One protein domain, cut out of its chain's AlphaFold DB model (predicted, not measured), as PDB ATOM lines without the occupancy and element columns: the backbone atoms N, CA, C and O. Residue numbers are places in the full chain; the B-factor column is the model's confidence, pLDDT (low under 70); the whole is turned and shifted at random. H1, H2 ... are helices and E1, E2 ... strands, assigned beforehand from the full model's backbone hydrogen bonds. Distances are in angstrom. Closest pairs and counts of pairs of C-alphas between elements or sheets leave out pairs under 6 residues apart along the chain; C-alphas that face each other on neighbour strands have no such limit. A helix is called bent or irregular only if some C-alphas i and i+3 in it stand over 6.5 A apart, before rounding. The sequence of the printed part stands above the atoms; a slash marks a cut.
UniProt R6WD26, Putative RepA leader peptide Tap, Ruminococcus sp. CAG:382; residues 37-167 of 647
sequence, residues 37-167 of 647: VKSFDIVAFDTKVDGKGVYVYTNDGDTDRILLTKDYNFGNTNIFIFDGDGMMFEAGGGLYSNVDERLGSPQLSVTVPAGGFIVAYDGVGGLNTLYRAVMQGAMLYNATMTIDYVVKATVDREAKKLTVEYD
ATOM      1  N   VAL A  37      22.944  69.749 112.143       95.19
ATOM      2  CA  VAL A  37      22.122  70.569 113.050       95.19
ATOM      3  C   VAL A  37      21.389  71.614 112.207       95.19
ATOM      4  O   VAL A  37      22.025  72.372 111.468       95.19
ATOM      5  N   LYS A  38      20.051  71.630 112.236       95.69
ATOM      6  CA  LYS A  38      19.219  72.502 111.380       95.69
ATOM      7  C   LYS A  38      18.067  73.104 112.170       95.69
ATOM      8  O   LYS A  38      17.352  72.377 112.845       95.69
ATOM      9  N   SER A  39      17.858  74.413 112.033       97.25
ATOM     10  CA  SER A  39      16.761  75.136 112.685       97.25
ATOM     11  C   SER A  39      15.747  75.658 111.662       97.25
ATOM     12  O   SER A  39      16.130  76.119 110.584       97.25
ATOM     13  N   PHE A  40      14.460  75.582 112.000       98.12
ATOM     14  CA  PHE A  40      13.320  75.923 111.150       98.12
ATOM     15  C   PHE A  40      12.331  76.822 111.898       98.12
ATOM     16  O   PHE A  40      12.117  76.652 113.097       98.12
ATOM     17  N   ASP A  41      11.710  77.760 111.186       98.38
ATOM     18  CA  ASP A  41      10.622  78.590 111.710       98.38
ATOM     19  C   ASP A  41       9.319  77.790 111.840       98.38
ATOM     20  O   ASP A  41       8.864  77.163 110.878       98.38
ATOM     21  N   ILE A  42       8.710  77.846 113.025       98.69
ATOM     22  CA  ILE A  42       7.396  77.270 113.322       98.69
ATOM     23  C   ILE A  42       6.319  78.297 112.958       98.69
ATOM     24  O   ILE A  42       6.316  79.425 113.454       98.69
ATOM     25  N   VAL A  43       5.382  77.893 112.097       98.12
ATOM     26  CA  VAL A  43       4.236  78.706 111.666       98.12
ATOM     27  C   VAL A  43       3.268  78.897 112.830       98.12
ATOM     28  O   VAL A  43       2.944  80.028 113.204       98.12
ATOM     29  N   ALA A  44       2.830  77.786 113.422       98.00
ATOM     30  CA  ALA A  44       1.847  77.767 114.492       98.00
ATOM     31  C   ALA A  44       2.024  76.549 115.408       98.00
ATOM     32  O   ALA A  44       2.602  75.530 115.022       98.00
ATOM     33  N   PHE A  45       1.489  76.685 116.620       98.06
ATOM     34  CA  PHE A  45       1.370  75.613 117.598       98.06
ATOM     35  C   PHE A  45      -0.096  75.219 117.735       98.06
ATOM     36  O   PHE A  45      -0.944  76.103 117.847       98.06
ATOM     37  N   ASP A  46      -0.381  73.919 117.743       96.31
ATOM     38  CA  ASP A  46      -1.693  73.368 118.098       96.31
ATOM     39  C   ASP A  46      -2.897  73.885 117.273       96.31
ATOM     40  O   ASP A  46      -4.043  73.872 117.721       96.31
ATOM     41  N   THR A  47      -2.656  74.289 116.020       96.31
ATOM     42  CA  THR A  47      -3.692  74.692 115.052       96.31
ATOM     43  C   THR A  47      -3.903  73.650 113.956       96.31
ATOM     44  O   THR A  47      -3.069  72.774 113.733       96.31
ATOM     45  N   LYS A  48      -4.989  73.781 113.185       95.62
ATOM     46  CA  LYS A  48      -5.106  73.069 111.904       95.62
ATOM     47  C   LYS A  48      -3.961  73.470 110.967       95.62
ATOM     48  O   LYS A  48      -3.523  74.622 110.998       95.62
ATOM     49  N   VAL A  49      -3.531  72.545 110.117       95.50
ATOM     50  CA  VAL A  49      -2.648  72.837 108.984       95.50
ATOM     51  C   VAL A  49      -3.477  73.517 107.893       95.50
ATOM     52  O   VAL A  49      -4.403  72.920 107.340       95.50
ATOM     53  N   ASP A  50      -3.158  74.769 107.583       94.69
ATOM     54  CA  ASP A  50      -3.858  75.602 106.594       94.69
ATOM     55  C   ASP A  50      -2.960  76.069 105.429       94.69
ATOM     56  O   ASP A  50      -3.441  76.674 104.468       94.69
ATOM     57  N   GLY A  51      -1.667  75.743 105.469       93.81
ATOM     58  CA  GLY A  51      -0.690  76.134 104.462       93.81
ATOM     59  C   GLY A  51       0.661  75.428 104.608       93.81
ATOM     60  O   GLY A  51       0.804  74.426 105.303       93.81
ATOM     61  N   LYS A  52       1.666  75.957 103.904       96.50
ATOM     62  CA  LYS A  52       3.043  75.439 103.909       96.50
ATOM     63  C   LYS A  52       3.835  75.948 105.103       96.50
ATOM     64  O   LYS A  52       3.715  77.113 105.471       96.50
ATOM     65  N   GLY A  53       4.731  75.110 105.613       97.62
ATOM     66  CA  GLY A  53       5.612  75.416 106.736       97.62
ATOM     67  C   GLY A  53       5.648  74.286 107.757       97.62
ATOM     68  O   GLY A  53       5.377  73.137 107.412       97.62
ATOM     69  N   VAL A  54       6.022  74.623 108.992       98.62
ATOM     70  CA  VAL A  54       6.158  73.700 110.129       98.62
ATOM     71  C   VAL A  54       5.082  74.017 111.167       98.62
ATOM     72  O   VAL A  54       5.007  75.151 111.639       98.62
ATOM     73  N   TYR A  55       4.289  73.021 111.543       98.69
ATOM     74  CA  TYR A  55       3.294  73.080 112.611       98.69
ATOM     75  C   TYR A  55       3.724  72.118 113.716       98.69
ATOM     76  O   TYR A  55       4.193  71.013 113.426       98.69
ATOM     77  N   VAL A  56       3.598  72.539 114.974       98.69
ATOM     78  CA  VAL A  56       4.033  71.737 116.126       98.69
ATOM     79  C   VAL A  56       2.877  71.534 117.099       98.69
ATOM     80  O   VAL A  56       2.157  72.477 117.422       98.69
ATOM     81  N   TYR A  57       2.713  70.306 117.575       98.44
ATOM     82  CA  TYR A  57       1.681  69.913 118.534       98.44
ATOM     83  C   TYR A  57       2.374  69.354 119.757       98.44
ATOM     84  O   TYR A  57       3.153  68.413 119.629       98.44
ATOM     85  N   THR A  58       2.140  69.945 120.922       96.81
ATOM     86  CA  THR A  58       2.918  69.629 122.129       96.81
ATOM     87  C   THR A  58       2.071  68.948 123.193       96.81
ATOM     88  O   THR A  58       0.855  69.144 123.241       96.81
ATOM     89  N   ASN A  59       2.688  68.140 124.048       97.06
ATOM     90  CA  ASN A  59       2.008  67.529 125.179       97.06
ATOM     91  C   ASN A  59       2.780  67.786 126.475       97.06
ATOM     92  O   ASN A  59       3.702  67.059 126.811       97.06
ATOM     93  N   ASP A  60       2.374  68.821 127.212       93.00
ATOM     94  CA  ASP A  60       2.942  69.153 128.530       93.00
ATOM     95  C   ASP A  60       2.386  68.272 129.670       93.00
ATOM     96  O   ASP A  60       2.649  68.545 130.839       93.00
ATOM     97  N   GLY A  61       1.553  67.273 129.352       93.25
ATOM     98  CA  GLY A  61       0.915  66.389 130.326       93.25
ATOM     99  C   GLY A  61       1.646  65.062 130.533       93.25
ATOM    100  O   GLY A  61       2.394  64.597 129.672       93.25
ATOM    101  N   ASP A  62       1.336  64.418 131.660       92.62
ATOM    102  CA  ASP A  62       1.878  63.114 132.076       92.62
ATOM    103  C   ASP A  62       1.203  61.911 131.375       92.62
ATOM    104  O   ASP A  62       1.497  60.756 131.681       92.62
ATOM    105  N   THR A  63       0.269  62.165 130.454       93.88
ATOM    106  CA  THR A  63      -0.481  61.147 129.703       93.88
ATOM    107  C   THR A  63      -0.529  61.491 128.223       93.88
ATOM    108  O   THR A  63      -0.595  62.666 127.858       93.88
ATOM    109  N   ASP A  64      -0.587  60.471 127.378       94.81
ATOM    110  CA  ASP A  64      -0.687  60.599 125.927       94.81
ATOM    111  C   ASP A  64      -1.874  61.460 125.456       94.81
ATOM    112  O   ASP A  64      -2.987  61.393 125.985       94.81
ATOM    113  N   ARG A  65      -1.635  62.264 124.413       96.50
ATOM    114  CA  ARG A  65      -2.616  63.164 123.796       96.50
ATOM    115  C   ARG A  65      -2.897  62.736 122.358       96.50
ATOM    116  O   ARG A  65      -2.049  62.875 121.480       96.50
ATOM    117  N   ILE A  66      -4.122  62.291 122.099       95.81
ATOM    118  CA  ILE A  66      -4.571  61.861 120.767       95.81
ATOM    119  C   ILE A  66      -5.018  63.072 119.931       95.81
ATOM    120  O   ILE A  66      -5.818  63.897 120.383       95.81
ATOM    121  N   LEU A  67      -4.533  63.168 118.691       95.25
ATOM    122  CA  LEU A  67      -4.952  64.158 117.694       95.25
ATOM    123  C   LEU A  67      -5.678  63.462 116.541       95.25
ATOM    124  O   LEU A  67      -5.089  62.657 115.821       95.25
ATOM    125  N   LEU A  68      -6.950  63.799 116.320       92.56
ATOM    126  CA  LEU A  68      -7.731  63.235 115.218       92.56
ATOM    127  C   LEU A  68      -7.419  63.964 113.902       92.56
ATOM    128  O   LEU A  68      -7.460  65.193 113.821       92.56
ATOM    129  N   THR A  69      -7.169  63.212 112.835       89.38
ATOM    130  CA  THR A  69      -6.805  63.733 111.498       89.38
ATOM    131  C   THR A  69      -7.817  64.740 110.942       89.38
ATOM    132  O   THR A  69      -7.427  65.781 110.406       89.38
ATOM    133  N   LYS A  70      -9.116  64.477 111.150       87.31
ATOM    134  CA  LYS A  70     -10.246  65.362 110.803       87.31
ATOM    135  C   LYS A  70     -10.175  66.739 111.468       87.31
ATOM    136  O   LYS A  70     -10.650  67.731 110.911       87.31
ATOM    137  N   ASP A  71      -9.561  66.816 112.645       92.50
ATOM    138  CA  ASP A  71      -9.498  68.047 113.417       92.50
ATOM    139  C   ASP A  71      -8.295  68.903 113.020       92.50
ATOM    140  O   ASP A  71      -8.432  70.123 113.029       92.50
ATOM    141  N   TYR A  72      -7.190  68.310 112.556       93.88
ATOM    142  CA  TYR A  72      -5.933  69.029 112.293       93.88
ATOM    143  C   TYR A  72      -5.484  69.110 110.818       93.88
ATOM    144  O   TYR A  72      -4.592  69.901 110.522       93.88
ATOM    145  N   ASN A  73      -6.144  68.411 109.883       92.31
ATOM    146  CA  ASN A  73      -5.893  68.479 108.428       92.31
ATOM    147  C   ASN A  73      -4.502  67.963 107.977       92.31
ATOM    148  O   ASN A  73      -3.813  68.578 107.163       92.31
ATOM    149  N   PHE A  74      -4.101  66.791 108.471       93.38
ATOM    150  CA  PHE A  74      -2.795  66.173 108.183       93.38
ATOM    151  C   PHE A  74      -2.642  65.529 106.787       93.38
ATOM    152  O   PHE A  74      -1.566  65.027 106.449       93.38
ATOM    153  N   GLY A  75      -3.681  65.557 105.946       90.56
ATOM    154  CA  GLY A  75      -3.712  64.837 104.664       90.56
ATOM    155  C   GLY A  75      -2.627  65.238 103.657       90.56
ATOM    156  O   GLY A  75      -2.256  64.433 102.816       90.56
ATOM    157  N   ASN A  76      -2.073  66.450 103.750       89.56
ATOM    158  CA  ASN A  76      -1.004  66.921 102.854       89.56
ATOM    159  C   ASN A  76       0.330  67.182 103.580       89.56
ATOM    160  O   ASN A  76       1.179  67.897 103.052       89.56
ATOM    161  N   THR A  77       0.518  66.632 104.785       94.69
ATOM    162  CA  THR A  77       1.749  66.814 105.571       94.69
ATOM    163  C   THR A  77       2.539  65.530 105.733       94.69
ATOM    164  O   THR A  77       1.957  64.464 105.931       94.69
ATOM    165  N   ASN A  78       3.862  65.671 105.776       96.81
ATOM    166  CA  ASN A  78       4.721  64.699 106.441       96.81
ATOM    167  C   ASN A  78       4.710  64.972 107.952       96.81
ATOM    168  O   ASN A  78       4.592  66.121 108.382       96.81
ATOM    169  N   ILE A  79       4.855  63.915 108.742       97.75
ATOM    170  CA  ILE A  79       4.758  63.898 110.199       97.75
ATOM    171  C   ILE A  79       6.026  63.271 110.782       97.75
ATOM    172  O   ILE A  79       6.518  62.259 110.279       97.75
ATOM    173  N   PHE A  80       6.512  63.861 111.869       98.44
ATOM    174  CA  PHE A  80       7.484  63.278 112.789       98.44
ATOM    175  C   PHE A  80       6.908  63.302 114.208       98.44
ATOM    176  O   PHE A  80       6.314  64.311 114.596       98.44
ATOM    177  N   ILE A  81       7.107  62.232 114.975       98.06
ATOM    178  CA  ILE A  81       6.667  62.116 116.371       98.06
ATOM    179  C   ILE A  81       7.900  61.943 117.262       98.06
ATOM    180  O   ILE A  81       8.742  61.076 117.003       98.06
ATOM    181  N   PHE A  82       7.998  62.790 118.285       97.94
ATOM    182  CA  PHE A  82       9.095  62.846 119.243       97.94
ATOM    183  C   PHE A  82       8.586  62.594 120.666       97.94
ATOM    184  O   PHE A  82       7.494  63.047 121.026       97.94
ATOM    185  N   ASP A  83       9.380  61.883 121.462       96.31
ATOM    186  CA  ASP A  83       9.137  61.668 122.890       96.31
ATOM    187  C   ASP A  83       9.507  62.897 123.749       96.31
ATOM    188  O   ASP A  83       9.887  63.954 123.232       96.31
ATOM    189  N   GLY A  84       9.373  62.770 125.074       94.81
ATOM    190  CA  GLY A  84       9.693  63.835 126.033       94.81
ATOM    191  C   GLY A  84      11.180  64.203 126.132       94.81
ATOM    192  O   GLY A  84      11.495  65.316 126.551       94.81
ATOM    193  N   ASP A  85      12.093  63.331 125.691       95.00
ATOM    194  CA  ASP A  85      13.531  63.628 125.576       95.00
ATOM    195  C   ASP A  85      13.881  64.293 124.225       95.00
ATOM    196  O   ASP A  85      15.036  64.662 123.961       95.00
ATOM    197  N   GLY A  86      12.872  64.479 123.366       96.62
ATOM    198  CA  GLY A  86      12.996  65.036 122.027       96.62
ATOM    199  C   GLY A  86      13.558  64.043 121.012       96.62
ATOM    200  O   GLY A  86      14.080  64.472 119.982       96.62
ATOM    201  N   MET A  87      13.496  62.738 121.272       96.69
ATOM    202  CA  MET A  87      13.968  61.698 120.357       96.69
ATOM    203  C   MET A  87      12.839  61.278 119.413       96.69
ATOM    204  O   MET A  87      11.716  61.008 119.835       96.69
ATOM    205  N   MET A  88      13.117  61.243 118.108       97.19
ATOM    206  CA  MET A  88      12.136  60.797 117.118       97.19
ATOM    207  C   MET A  88      11.994  59.279 117.181       97.19
ATOM    208  O   MET A  88      12.993  58.566 117.062       97.19
ATOM    209  N   PHE A  89      10.761  58.790 117.285       94.56
ATOM    210  CA  PHE A  89      10.474  57.354 117.267       94.56
ATOM    211  C   PHE A  89       9.505  56.935 116.160       94.56
ATOM    212  O   PHE A  89       9.606  55.798 115.698       94.56
ATOM    213  N   GLU A  90       8.658  57.840 115.654       95.88
ATOM    214  CA  GLU A  90       7.853  57.599 114.449       95.88
ATOM    215  C   GLU A  90       7.966  58.708 113.397       95.88
ATOM    216  O   GLU A  90       8.172  59.887 113.698       95.88
ATOM    217  N   ALA A  91       7.770  58.320 112.136       96.75
ATOM    218  CA  ALA A  91       7.640  59.227 111.001       96.75
ATOM    219  C   ALA A  91       6.630  58.697 109.975       96.75
ATOM    220  O   ALA A  91       6.396  57.494 109.880       96.75
ATOM    221  N   GLY A  92       6.049  59.593 109.179       95.62
ATOM    222  CA  GLY A  92       5.154  59.233 108.078       95.62
ATOM    223  C   GLY A  92       4.366  60.427 107.564       95.62
ATOM    224  O   GLY A  92       4.931  61.506 107.393       95.62
ATOM    225  N   GLY A  93       3.065  60.268 107.330       93.94
ATOM    226  CA  GLY A  93       2.176  61.364 106.945       93.94
ATOM    227  C   GLY A  93       1.123  60.979 105.910       93.94
ATOM    228  O   GLY A  93       0.833  59.803 105.692       93.94
ATOM    229  N   GLY A  94       0.537  61.997 105.276       90.19
ATOM    230  CA  GLY A  94      -0.572  61.823 104.333       90.19
ATOM    231  C   GLY A  94      -1.876  61.386 105.008       90.19
ATOM    232  O   GLY A  94      -2.656  60.646 104.422       90.19
ATOM    233  N   LEU A  95      -2.101  61.772 106.268       90.75
ATOM    234  CA  LEU A  95      -3.204  61.232 107.066       90.75
ATOM    235  C   LEU A  95      -4.531  61.930 106.722       90.75
ATOM    236  O   LEU A  95      -4.885  62.966 107.292       90.75
ATOM    237  N   TYR A  96      -5.248  61.380 105.742       86.62
ATOM    238  CA  TYR A  96      -6.539  61.894 105.283       86.62
ATOM    239  C   TYR A  96      -7.690  61.512 106.225       86.62
ATOM    240  O   TYR A  96      -7.861  60.358 106.603       86.62
ATOM    241  N   SER A  97      -8.550  62.473 106.552       77.50
ATOM    242  CA  SER A  97      -9.743  62.218 107.361       77.50
ATOM    243  C   SER A  97     -10.771  61.356 106.616       77.50
ATOM    244  O   SER A  97     -11.301  61.791 105.591       77.50
ATOM    245  N   ASN A  98     -11.116  60.186 107.159       70.62
ATOM    246  CA  ASN A  98     -12.215  59.354 106.660       70.62
ATOM    247  C   ASN A  98     -13.556  59.874 107.205       70.62
ATOM    248  O   ASN A  98     -13.954  59.523 108.312       70.62
ATOM    249  N   VAL A  99     -14.223  60.768 106.469       59.03
ATOM    250  CA  VAL A  99     -15.507  61.360 106.903       59.03
ATOM    251  C   VAL A  99     -16.733  60.499 106.583       59.03
ATOM    252  O   VAL A  99     -17.758  60.683 107.227       59.03
ATOM    253  N   ASP A 100     -16.610  59.551 105.647       52.62
ATOM    254  CA  ASP A 100     -17.720  58.730 105.124       52.62
ATOM    255  C   ASP A 100     -17.465  57.209 105.271       52.62
ATOM    256  O   ASP A 100     -18.045  56.403 104.540       52.62
ATOM    257  N   GLU A 101     -16.555  56.821 106.173       50.59
ATOM    258  CA  GLU A 101     -16.188  55.450 106.598       50.59
ATOM    259  C   GLU A 101     -15.671  54.468 105.521       50.59
ATOM    260  O   GLU A 101     -15.020  53.486 105.863       50.59
ATOM    261  N   ARG A 102     -15.854  54.724 104.221       45.97
ATOM    262  CA  ARG A 102     -15.677  53.706 103.162       45.97
ATOM    263  C   ARG A 102     -14.316  53.660 102.462       45.97
ATOM    264  O   ARG A 102     -14.044  52.666 101.798       45.97
ATOM    265  N   LEU A 103     -13.495  54.714 102.534       51.97
ATOM    266  CA  LEU A 103     -12.206  54.827 101.816       51.97
ATOM    267  C   LEU A 103     -11.220  55.727 102.590       51.97
ATOM    268  O   LEU A 103     -10.838  56.805 102.130       51.97
ATOM    269  N   GLY A 104     -10.867  55.315 103.806       57.47
ATOM    270  CA  GLY A 104     -10.095  56.124 104.747       57.47
ATOM    271  C   GLY A 104      -8.575  56.073 104.617       57.47
ATOM    272  O   GLY A 104      -7.998  55.207 103.966       57.47
ATOM    273  N   SER A 105      -7.921  56.989 105.333       69.25
ATOM    274  CA  SER A 105      -6.592  56.727 105.886       69.25
ATOM    275  C   SER A 105      -6.691  55.538 106.853       69.25
ATOM    276  O   SER A 105      -7.543  55.604 107.740       69.25
ATOM    277  N   PRO A 106      -5.849  54.494 106.738       81.31
ATOM    278  CA  PRO A 106      -5.803  53.397 107.711       81.31
ATOM    279  C   PRO A 106      -5.446  53.852 109.134       81.31
ATOM    280  O   PRO A 106      -5.649  53.121 110.094       81.31
ATOM    281  N   GLN A 107      -4.909  55.067 109.270       88.25
ATOM    282  CA  GLN A 107      -4.669  55.735 110.540       88.25
ATOM    283  C   GLN A 107      -5.416  57.075 110.579       88.25
ATOM    284  O   GLN A 107      -5.106  58.012 109.835       88.25
ATOM    285  N   LEU A 108      -6.414  57.173 111.452       87.94
ATOM    286  CA  LEU A 108      -7.306  58.319 111.630       87.94
ATOM    287  C   LEU A 108      -6.870  59.239 112.774       87.94
ATOM    288  O   LEU A 108      -7.420  60.341 112.905       87.94
ATOM    289  N   SER A 109      -5.869  58.841 113.563       91.06
ATOM    290  CA  SER A 109      -5.304  59.644 114.647       91.06
ATOM    291  C   SER A 109      -3.788  59.474 114.814       91.06
ATOM    292  O   SER A 109      -3.193  58.508 114.340       91.06
ATOM    293  N   VAL A 110      -3.149  60.436 115.480       93.81
ATOM    294  CA  VAL A 110      -1.749  60.343 115.927       93.81
ATOM    295  C   VAL A 110      -1.654  60.666 117.408       93.81
ATOM    296  O   VAL A 110      -2.335  61.571 117.897       93.81
ATOM    297  N   THR A 111      -0.784  59.950 118.109       94.81
ATOM    298  CA  THR A 111      -0.529  60.158 119.534       94.81
ATOM    299  C   THR A 111       0.678  61.066 119.720       94.81
ATOM    300  O   THR A 111       1.774  60.756 119.258       94.81
ATOM    301  N   VAL A 112       0.488  62.187 120.416       96.94
ATOM    302  CA  VAL A 112       1.587  62.943 121.020       96.94
ATOM    303  C   VAL A 112       1.864  62.293 122.380       96.94
ATOM    304  O   VAL A 112       0.983  62.361 123.246       96.94
ATOM    305  N   PRO A 113       3.019  61.644 122.597       95.12
ATOM    306  CA  PRO A 113       3.289  60.968 123.864       95.12
ATOM    307  C   PRO A 113       3.397  61.973 125.016       95.12
ATOM    308  O   PRO A 113       3.593  63.169 124.780       95.12
ATOM    309  N   ALA A 114       3.266  61.508 126.258       95.25
ATOM    310  CA  ALA A 114       3.521  62.324 127.451       95.25
ATOM    311  C   ALA A 114       4.874  63.071 127.367       95.25
ATOM    312  O   ALA A 114       5.894  62.493 126.989       95.25
ATOM    313  N   GLY A 115       4.876  64.374 127.666       96.12
ATOM    314  CA  GLY A 115       6.041  65.269 127.541       96.12
ATOM    315  C   GLY A 115       6.515  65.594 126.110       96.12
ATOM    316  O   GLY A 115       7.330  66.499 125.933       96.12
ATOM    317  N   GLY A 116       6.047  64.868 125.089       97.19
ATOM    318  CA  GLY A 116       6.587  64.920 123.728       97.19
ATOM    319  C   GLY A 116       5.908  65.914 122.785       97.19
ATOM    320  O   GLY A 116       5.117  66.783 123.174       97.19
ATOM    321  N   PHE A 117       6.225  65.794 121.492       98.44
ATOM    322  CA  PHE A 117       5.655  66.652 120.452       98.44
ATOM    323  C   PHE A 117       5.608  66.001 119.065       98.44
ATOM    324  O   PHE A 117       6.432  65.167 118.697       98.44
ATOM    325  N   ILE A 118       4.650  66.447 118.254       98.50
ATOM    326  CA  ILE A 118       4.548  66.131 116.828       98.50
ATOM    327  C   ILE A 118       4.968  67.342 116.001       98.50
ATOM    328  O   ILE A 118       4.572  68.472 116.291       98.50
ATOM    329  N   VAL A 119       5.710  67.092 114.925       98.62
ATOM    330  CA  VAL A 119       5.993  68.055 113.859       98.62
ATOM    331  C   VAL A 119       5.256  67.615 112.596       98.62
ATOM    332  O   VAL A 119       5.635  66.617 111.986       98.62
ATOM    333  N   ALA A 120       4.247  68.376 112.167       98.31
ATOM    334  CA  ALA A 120       3.612  68.211 110.859       98.31
ATOM    335  C   ALA A 120       4.094  69.315 109.910       98.31
ATOM    336  O   ALA A 120       4.158  70.485 110.297       98.31
ATOM    337  N   TYR A 121       4.463  68.980 108.672       98.06
ATOM    338  CA  TYR A 121       5.016  69.973 107.749       98.06
ATOM    339  C   TYR A 121       4.704  69.703 106.263       98.06
ATOM    340  O   TYR A 121       4.601  68.556 105.828       98.06
ATOM    341  N   ASP A 122       4.626  70.781 105.471       96.38
ATOM    342  CA  ASP A 122       4.604  70.759 103.994       96.38
ATOM    343  C   ASP A 122       5.577  71.810 103.425       96.38
ATOM    344  O   ASP A 122       5.764  72.897 103.976       96.38
ATOM    345  N   GLY A 123       6.211  71.497 102.294       92.19
ATOM    346  CA  GLY A 123       7.026  72.430 101.512       92.19
ATOM    347  C   GLY A 123       8.422  72.737 102.068       92.19
ATOM    348  O   GLY A 123       9.182  73.459 101.422       92.19
ATOM    349  N   VAL A 124       8.804  72.182 103.223       95.25
ATOM    350  CA  VAL A 124      10.076  72.495 103.898       95.25
ATOM    351  C   VAL A 124      11.209  71.588 103.396       95.25
ATOM    352  O   VAL A 124      11.366  70.444 103.819       95.25
ATOM    353  N   GLY A 125      12.039  72.104 102.483       91.25
ATOM    354  CA  GLY A 125      13.082  71.326 101.788       91.25
ATOM    355  C   GLY A 125      14.136  70.660 102.690       91.25
ATOM    356  O   GLY A 125      14.611  69.564 102.378       91.25
ATOM    357  N   GLY A 126      14.477  71.285 103.824       91.19
ATOM    358  CA  GLY A 126      15.392  70.705 104.814       91.19
ATOM    359  C   GLY A 126      14.797  69.473 105.500       91.19
ATOM    360  O   GLY A 126      15.421  68.413 105.493       91.19
ATOM    361  N   LEU A 127      13.556  69.581 105.988       96.38
ATOM    362  CA  LEU A 127      12.819  68.466 106.590       96.38
ATOM    363  C   LEU A 127      12.518  67.357 105.568       96.38
ATOM    364  O   LEU A 127      12.673  66.187 105.887       96.38
ATOM    365  N   ASN A 128      12.257  67.688 104.298       94.81
ATOM    366  CA  ASN A 128      12.149  66.686 103.223       94.81
ATOM    367  C   ASN A 128      13.430  65.866 103.005       94.81
ATOM    368  O   ASN A 128      13.368  64.758 102.473       94.81
ATOM    369  N   THR A 129      14.595  66.395 103.382       93.38
ATOM    370  CA  THR A 129      15.854  65.639 103.338       93.38
ATOM    371  C   THR A 129      15.985  64.714 104.544       93.38
ATOM    372  O   THR A 129      16.366  63.561 104.361       93.38
ATOM    373  N   LEU A 130      15.593  65.184 105.734       95.56
ATOM    374  CA  LEU A 130      15.490  64.363 106.943       95.56
ATOM    375  C   LEU A 130      14.497  63.205 106.758       95.56
ATOM    376  O   LEU A 130      14.856  62.060 106.993       95.56
ATOM    377  N   TYR A 131      13.301  63.477 106.227       95.06
ATOM    378  CA  TYR A 131      12.267  62.471 105.965       95.06
ATOM    379  C   TYR A 131      12.792  61.318 105.103       95.06
ATOM    380  O   TYR A 131      12.660  60.156 105.467       95.06
ATOM    381  N   ARG A 132      13.485  61.613 103.994       92.38
ATOM    382  CA  ARG A 132      14.083  60.565 103.144       92.38
ATOM    383  C   ARG A 132      15.166  59.746 103.853       92.38
ATOM    384  O   ARG A 132      15.301  58.566 103.542       92.38
ATOM    385  N   ALA A 133      15.934  60.355 104.758       92.38
ATOM    386  CA  ALA A 133      16.943  59.656 105.554       92.38
ATOM    387  C   ALA A 133      16.288  58.721 106.584       92.38
ATOM    388  O   ALA A 133      16.613  57.540 106.620       92.38
ATOM    389  N   VAL A 134      15.315  59.237 107.339       93.88
ATOM    390  CA  VAL A 134      14.564  58.520 108.381       93.88
ATOM    391  C   VAL A 134      13.768  57.344 107.813       93.88
ATOM    392  O   VAL A 134      13.862  56.232 108.331       93.88
ATOM    393  N   MET A 135      13.044  57.562 106.710       91.94
ATOM    394  CA  MET A 135      12.231  56.525 106.064       91.94
ATOM    395  C   MET A 135      13.076  55.415 105.422       91.94
ATOM    396  O   MET A 135      12.549  54.347 105.145       91.94
ATOM    397  N   GLN A 136      14.370  55.638 105.145       90.69
ATOM    398  CA  GLN A 136      15.295  54.634 104.582       90.69
ATOM    399  C   GLN A 136      14.781  53.930 103.305       90.69
ATOM    400  O   GLN A 136      15.104  52.777 103.032       90.69
ATOM    401  N   GLY A 137      13.974  54.631 102.501       88.06
ATOM    402  CA  GLY A 137      13.344  54.085 101.294       88.06
ATOM    403  C   GLY A 137      12.122  53.192 101.539       88.06
ATOM    404  O   GLY A 137      11.595  52.648 100.571       88.06
ATOM    405  N   ALA A 138      11.665  53.058 102.788       87.44
ATOM    406  CA  ALA A 138      10.407  52.408 103.121       87.44
ATOM    407  C   ALA A 138       9.227  53.105 102.449       87.44
ATOM    408  O   ALA A 138       9.171  54.334 102.330       87.44
ATOM    409  N   MET A 139       8.276  52.285 102.019       80.56
ATOM    410  CA  MET A 139       7.006  52.740 101.483       80.56
ATOM    411  C   MET A 139       5.992  52.811 102.616       80.56
ATOM    412  O   MET A 139       6.002  51.980 103.515       80.56
ATOM    413  N   LEU A 140       5.136  53.825 102.573       84.12
ATOM    414  CA  LEU A 140       4.093  54.055 103.560       84.12
ATOM    415  C   LEU A 140       2.919  54.729 102.852       84.12
ATOM    416  O   LEU A 140       3.119  55.482 101.894       84.12
ATOM    417  N   TYR A 141       1.705  54.436 103.299       80.75
ATOM    418  CA  TYR A 141       0.479  55.002 102.752       80.75
ATOM    419  C   TYR A 141      -0.395  55.454 103.912       80.75
ATOM    420  O   TYR A 141      -0.804  54.613 104.705       80.75
ATOM    421  N   ASN A 142      -0.639  56.763 104.001       87.31
ATOM    422  CA  ASN A 142      -1.543  57.396 104.961       87.31
ATOM    423  C   ASN A 142      -1.392  56.842 106.398       87.31
ATOM    424  O   ASN A 142      -2.360  56.417 107.023       87.31
ATOM    425  N   ALA A 143      -0.154  56.803 106.894       90.44
ATOM    426  CA  ALA A 143       0.181  56.309 108.229       90.44
ATOM    427  C   ALA A 143       1.482  56.942 108.750       90.44
ATOM    428  O   ALA A 143       2.198  57.621 108.006       90.44
ATOM    429  N   THR A 144       1.791  56.704 110.020       93.88
ATOM    430  CA  THR A 144       3.124  56.779 110.620       93.88
ATOM    431  C   THR A 144       3.695  55.371 110.779       93.88
ATOM    432  O   THR A 144       3.014  54.368 110.584       93.88
ATOM    433  N   MET A 145       4.995  55.275 111.029       93.69
ATOM    434  CA  MET A 145       5.650  54.021 111.373       93.69
ATOM    435  C   MET A 145       6.823  54.292 112.306       93.69
ATOM    436  O   MET A 145       7.496  55.321 112.192       93.69
ATOM    437  N   THR A 146       7.124  53.322 113.164       92.44
ATOM    438  CA  THR A 146       8.352  53.309 113.956       92.44
ATOM    439  C   THR A 146       9.589  53.347 113.061       92.44
ATOM    440  O   THR A 146       9.672  52.619 112.067       92.44
ATOM    441  N   ILE A 147      10.568  54.170 113.428       91.81
ATOM    442  CA  ILE A 147      11.780  54.393 112.635       91.81
ATOM    443  C   ILE A 147      12.988  53.652 113.211       91.81
ATOM    444  O   ILE A 147      13.068  53.373 114.403       91.81
ATOM    445  N   ASP A 148      13.972  53.388 112.351       89.81
ATOM    446  CA  ASP A 148      15.269  52.825 112.739       89.81
ATOM    447  C   ASP A 148      16.404  53.846 112.540       89.81
ATOM    448  O   ASP A 148      17.391  53.577 111.850       89.81
ATOM    449  N   TYR A 149      16.220  55.069 113.047       91.19
ATOM    450  CA  TYR A 149      17.124  56.194 112.798       91.19
ATOM    451  C   TYR A 149      17.184  57.148 113.995       91.19
ATOM    452  O   TYR A 149      16.149  57.538 114.521       91.19
ATOM    453  N   VAL A 150      18.387  57.559 114.401       92.31
ATOM    454  CA  VAL A 150      18.568  58.493 115.523       92.31
ATOM    455  C   VAL A 150      18.377  59.928 115.037       92.31
ATOM    456  O   VAL A 150      19.162  60.427 114.228       92.31
ATOM    457  N   VAL A 151      17.341  60.591 115.548       96.38
ATOM    458  CA  VAL A 151      17.102  62.029 115.373       96.38
ATOM    459  C   VAL A 151      16.700  62.608 116.718       96.38
ATOM    460  O   VAL A 151      15.769  62.097 117.340       96.38
ATOM    461  N   LYS A 152      17.354  63.690 117.132       97.38
ATOM    462  CA  LYS A 152      16.927  64.510 118.265       97.38
ATOM    463  C   LYS A 152      16.336  65.820 117.753       97.38
ATOM    464  O   LYS A 152      16.758  66.327 116.713       97.38
ATOM    465  N   ALA A 153      15.370  66.387 118.458       97.81
ATOM    466  CA  ALA A 153      14.854  67.713 118.177       97.81
ATOM    467  C   ALA A 153      14.469  68.466 119.451       97.81
ATOM    468  O   ALA A 153      14.118  67.878 120.469       97.81
ATOM    469  N   THR A 154      14.518  69.792 119.373       97.75
ATOM    470  CA  THR A 154      14.103  70.705 120.440       97.75
ATOM    471  C   THR A 154      13.175  71.777 119.882       97.75
ATOM    472  O   THR A 154      13.330  72.238 118.745       97.75
ATOM    473  N   VAL A 155      12.189  72.169 120.689       98.25
ATOM    474  CA  VAL A 155      11.175  73.169 120.341       98.25
ATOM    475  C   VAL A 155      11.332  74.377 121.256       98.25
ATOM    476  O   VAL A 155      11.018  74.317 122.442       98.25
ATOM    477  N   ASP A 156      11.769  75.497 120.689       97.75
ATOM    478  CA  ASP A 156      11.733  76.801 121.346       97.75
ATOM    479  C   ASP A 156      10.397  77.482 121.013       97.75
ATOM    480  O   ASP A 156      10.150  77.909 119.877       97.75
ATOM    481  N   ARG A 157       9.509  77.561 122.011       95.88
ATOM    482  CA  ARG A 157       8.178  78.173 121.873       95.88
ATOM    483  C   ARG A 157       8.225  79.699 121.805       95.88
ATOM    484  O   ARG A 157       7.364  80.285 121.151       95.88
ATOM    485  N   GLU A 158       9.208  80.337 122.442       96.38
ATOM    486  CA  GLU A 158       9.334  81.799 122.470       96.38
ATOM    487  C   GLU A 158       9.916  82.319 121.151       96.38
ATOM    488  O   GLU A 158       9.339  83.210 120.523       96.38
ATOM    489  N   ALA A 159      11.005  81.708 120.675       97.69
ATOM    490  CA  ALA A 159      11.611  82.028 119.382       97.69
ATOM    491  C   ALA A 159      10.850  81.431 118.184       97.69
ATOM    492  O   ALA A 159      11.157  81.769 117.039       97.69
ATOM    493  N   LYS A 160       9.875  80.542 118.435       98.31
ATOM    494  CA  LYS A 160       9.154  79.744 117.427       98.31
ATOM    495  C   LYS A 160      10.103  78.960 116.516       98.31
ATOM    496  O   LYS A 160       9.983  79.005 115.290       98.31
ATOM    497  N   LYS A 161      11.061  78.248 117.112       98.44
ATOM    498  CA  LYS A 161      12.060  77.455 116.385       98.44
ATOM    499  C   LYS A 161      11.940  75.970 116.689       98.44
ATOM    500  O   LYS A 161      11.866  75.568 117.843       98.44
ATOM    501  N   LEU A 162      11.994  75.165 115.634       98.56
ATOM    502  CA  LEU A 162      12.283  73.737 115.706       98.56
ATOM    503  C   LEU A 162      13.747  73.544 115.317       98.56
ATOM    504  O   LEU A 162      14.109  73.847 114.179       98.56
ATOM    505  N   THR A 163      14.571  73.016 116.215       98.25
ATOM    506  CA  THR A 163      15.931  72.568 115.887       98.25
ATOM    507  C   THR A 163      15.943  71.047 115.825       98.25
ATOM    508  O   THR A 163      15.409  70.403 116.719       98.25
ATOM    509  N   VAL A 164      16.520  70.474 114.767       97.81
ATOM    510  CA  VAL A 164      16.677  69.023 114.579       97.81
ATOM    511  C   VAL A 164      18.146  68.669 114.383       97.81
ATOM    512  O   VAL A 164      18.886  69.384 113.698       97.81
ATOM    513  N   GLU A 165      18.541  67.542 114.956       96.62
ATOM    514  CA  GLU A 165      19.912  67.060 115.053       96.62
ATOM    515  C   GLU A 165      19.961  65.586 114.644       96.62
ATOM    516  O   GLU A 165      19.207  64.763 115.167       96.62
ATOM    517  N   TYR A 166      20.787  65.256 113.650       95.06
ATOM    518  CA  TYR A 166      20.876  63.896 113.117       95.06
ATOM    519  C   TYR A 166      22.190  63.636 112.370       95.06
ATOM    520  O   TYR A 166      22.741  64.512 111.699       95.06
ATOM    521  N   ASP A 167      22.675  62.399 112.438       92.25
ATOM    522  CA  ASP A 167      23.823  61.955 111.643       92.25
ATOM    523  C   ASP A 167      23.447  61.767 110.167       92.25
ATOM    524  O   ASP A 167      22.271  61.608 109.822       92.25
TER     525      ASP A 167
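AT A GLANCE: This is residues 37 to 167 of the 647 residues of the protein "Putative RepA leader peptide Tap" of Ruminococcus sp. CAG:382 (UniProt R6WD26). One twisted sheet is bent back on itself into two leaves that face each other: the large leaf E8 E5 E4 E7 E2 is covered on one side by the small leaf E10 E9, with the bent strand E1 as the hinge, and H2 packs on the large leaf beside that small leaf. On the other side of the large leaf lies a two-stranded antiparallel sheet, E3 and E6, with the short helix H1 at its end, and the loop of residues 94 to 108 reaches up to 25 A from the mean of the C-alphas. The printed part has 131 residues with ten named strands and two named helices, in the order E1 E2 E3 H1 E4 E5 E6 E7 H2 E8 E9 E10; the class is mixed, helices and strands. The large sheet runs E8 E5 E4 E7 E2 E1 E10 E9 and is mixed, with E2 and E1 parallel. The whole is compact, with a radius of gyration of the C-alphas of 13.7 A and spans of 42 by 32 by 28 A, the loop lying at one end of the longest.

HOW THE PARTS SIT: E1, residues 37 to 45, bends by 60 degrees at residue 42, and its pairing is staggered. Its residues 37 to 41 pair with E10, residues 161 to 166, antiparallel at 143 degrees, with N 40 and O 162 2.8 A apart. Its residues 42 to 45 pair with E2, residues 53 to 58, parallel, with N 43 and O 54 2.8 A apart. E2 is the antiparallel neighbour of E7, residues 117 to 122, with N 55 and O 120 at 2.8 A. E7 is in turn the antiparallel neighbour of E4, residues 78 to 82, with N 80 and O 119 at 2.9 A. E4 forms a hairpin with E5, residues 88 to 93, where N 79 and O 92 are 2.8 A apart. E8, residues 143 to 146, is an edge strand antiparallel to E5, with N 145 and O 91 at 2.9 A. The other edge strand is E9, residues 151 to 156, in a hairpin with E10, where N 156 and O 161 are 2.8 A apart. The leaves E8 E5 E4 E7 E2 and E10 E9 face each other with 40 pairs of C-alphas within 11 A; the closest C-alphas of E5 and E9 are those of Met 88 and Val 151, 5.4 A apart. H2, residues 125 to 135, is on this folded sheet; its closest C-alphas to E5 are those of Met 135 and Ala 91, 7.3 A apart. H2 and E10 are near each other, with 7 pairs of C-alphas within 10 A. E3, residues 65 to 68, and E6, residues 109 to 112, are antiparallel neighbours, with N 67 and O 110 at 2.8 A. The closest C-alphas of E6 and E7 are those of Val 112 and Ile 118, 6.0 A apart. H1, residues 69 to 72, is not on the large sheet; its closest C-alphas to E6 are those of Thr 69 and Ser 109, 5.4 A apart. In H2 every O i to N i+4 pair is within hydrogen-bond range, while H1 is too short for such a pair.

IN THESE COORDINATES: E1 begins at C-alpha 37, (22.122, 70.569, 113.050), and is 21.8 A long. E2 measures 16.7 A, E4 13.7 A, E5 14.2 A and E7 17.0 A. H2 begins at C-alpha 125, (13.082, 71.326, 101.788), and measures 15.4 A. E9 is 16.8 A long, and E10, 16.5 A long, ends at C-alpha 166, (20.876, 63.896, 113.117). E3, E6, E8 and H1 are shorter, with four residues each.

THE WHOLE: The two C-alphas farthest apart are those of Val 37 and Arg 102, 42.6 A; those of the first and last printed residues, Val 37 and Asp 167, are 8.9 A apart. The printed part has no cut. The link from E5 to E6, 15 residues, is long, and the other links are tight or short. Mean pLDDT of the printed part is 92.0, and residues 99 to 105 in the long link are under 70.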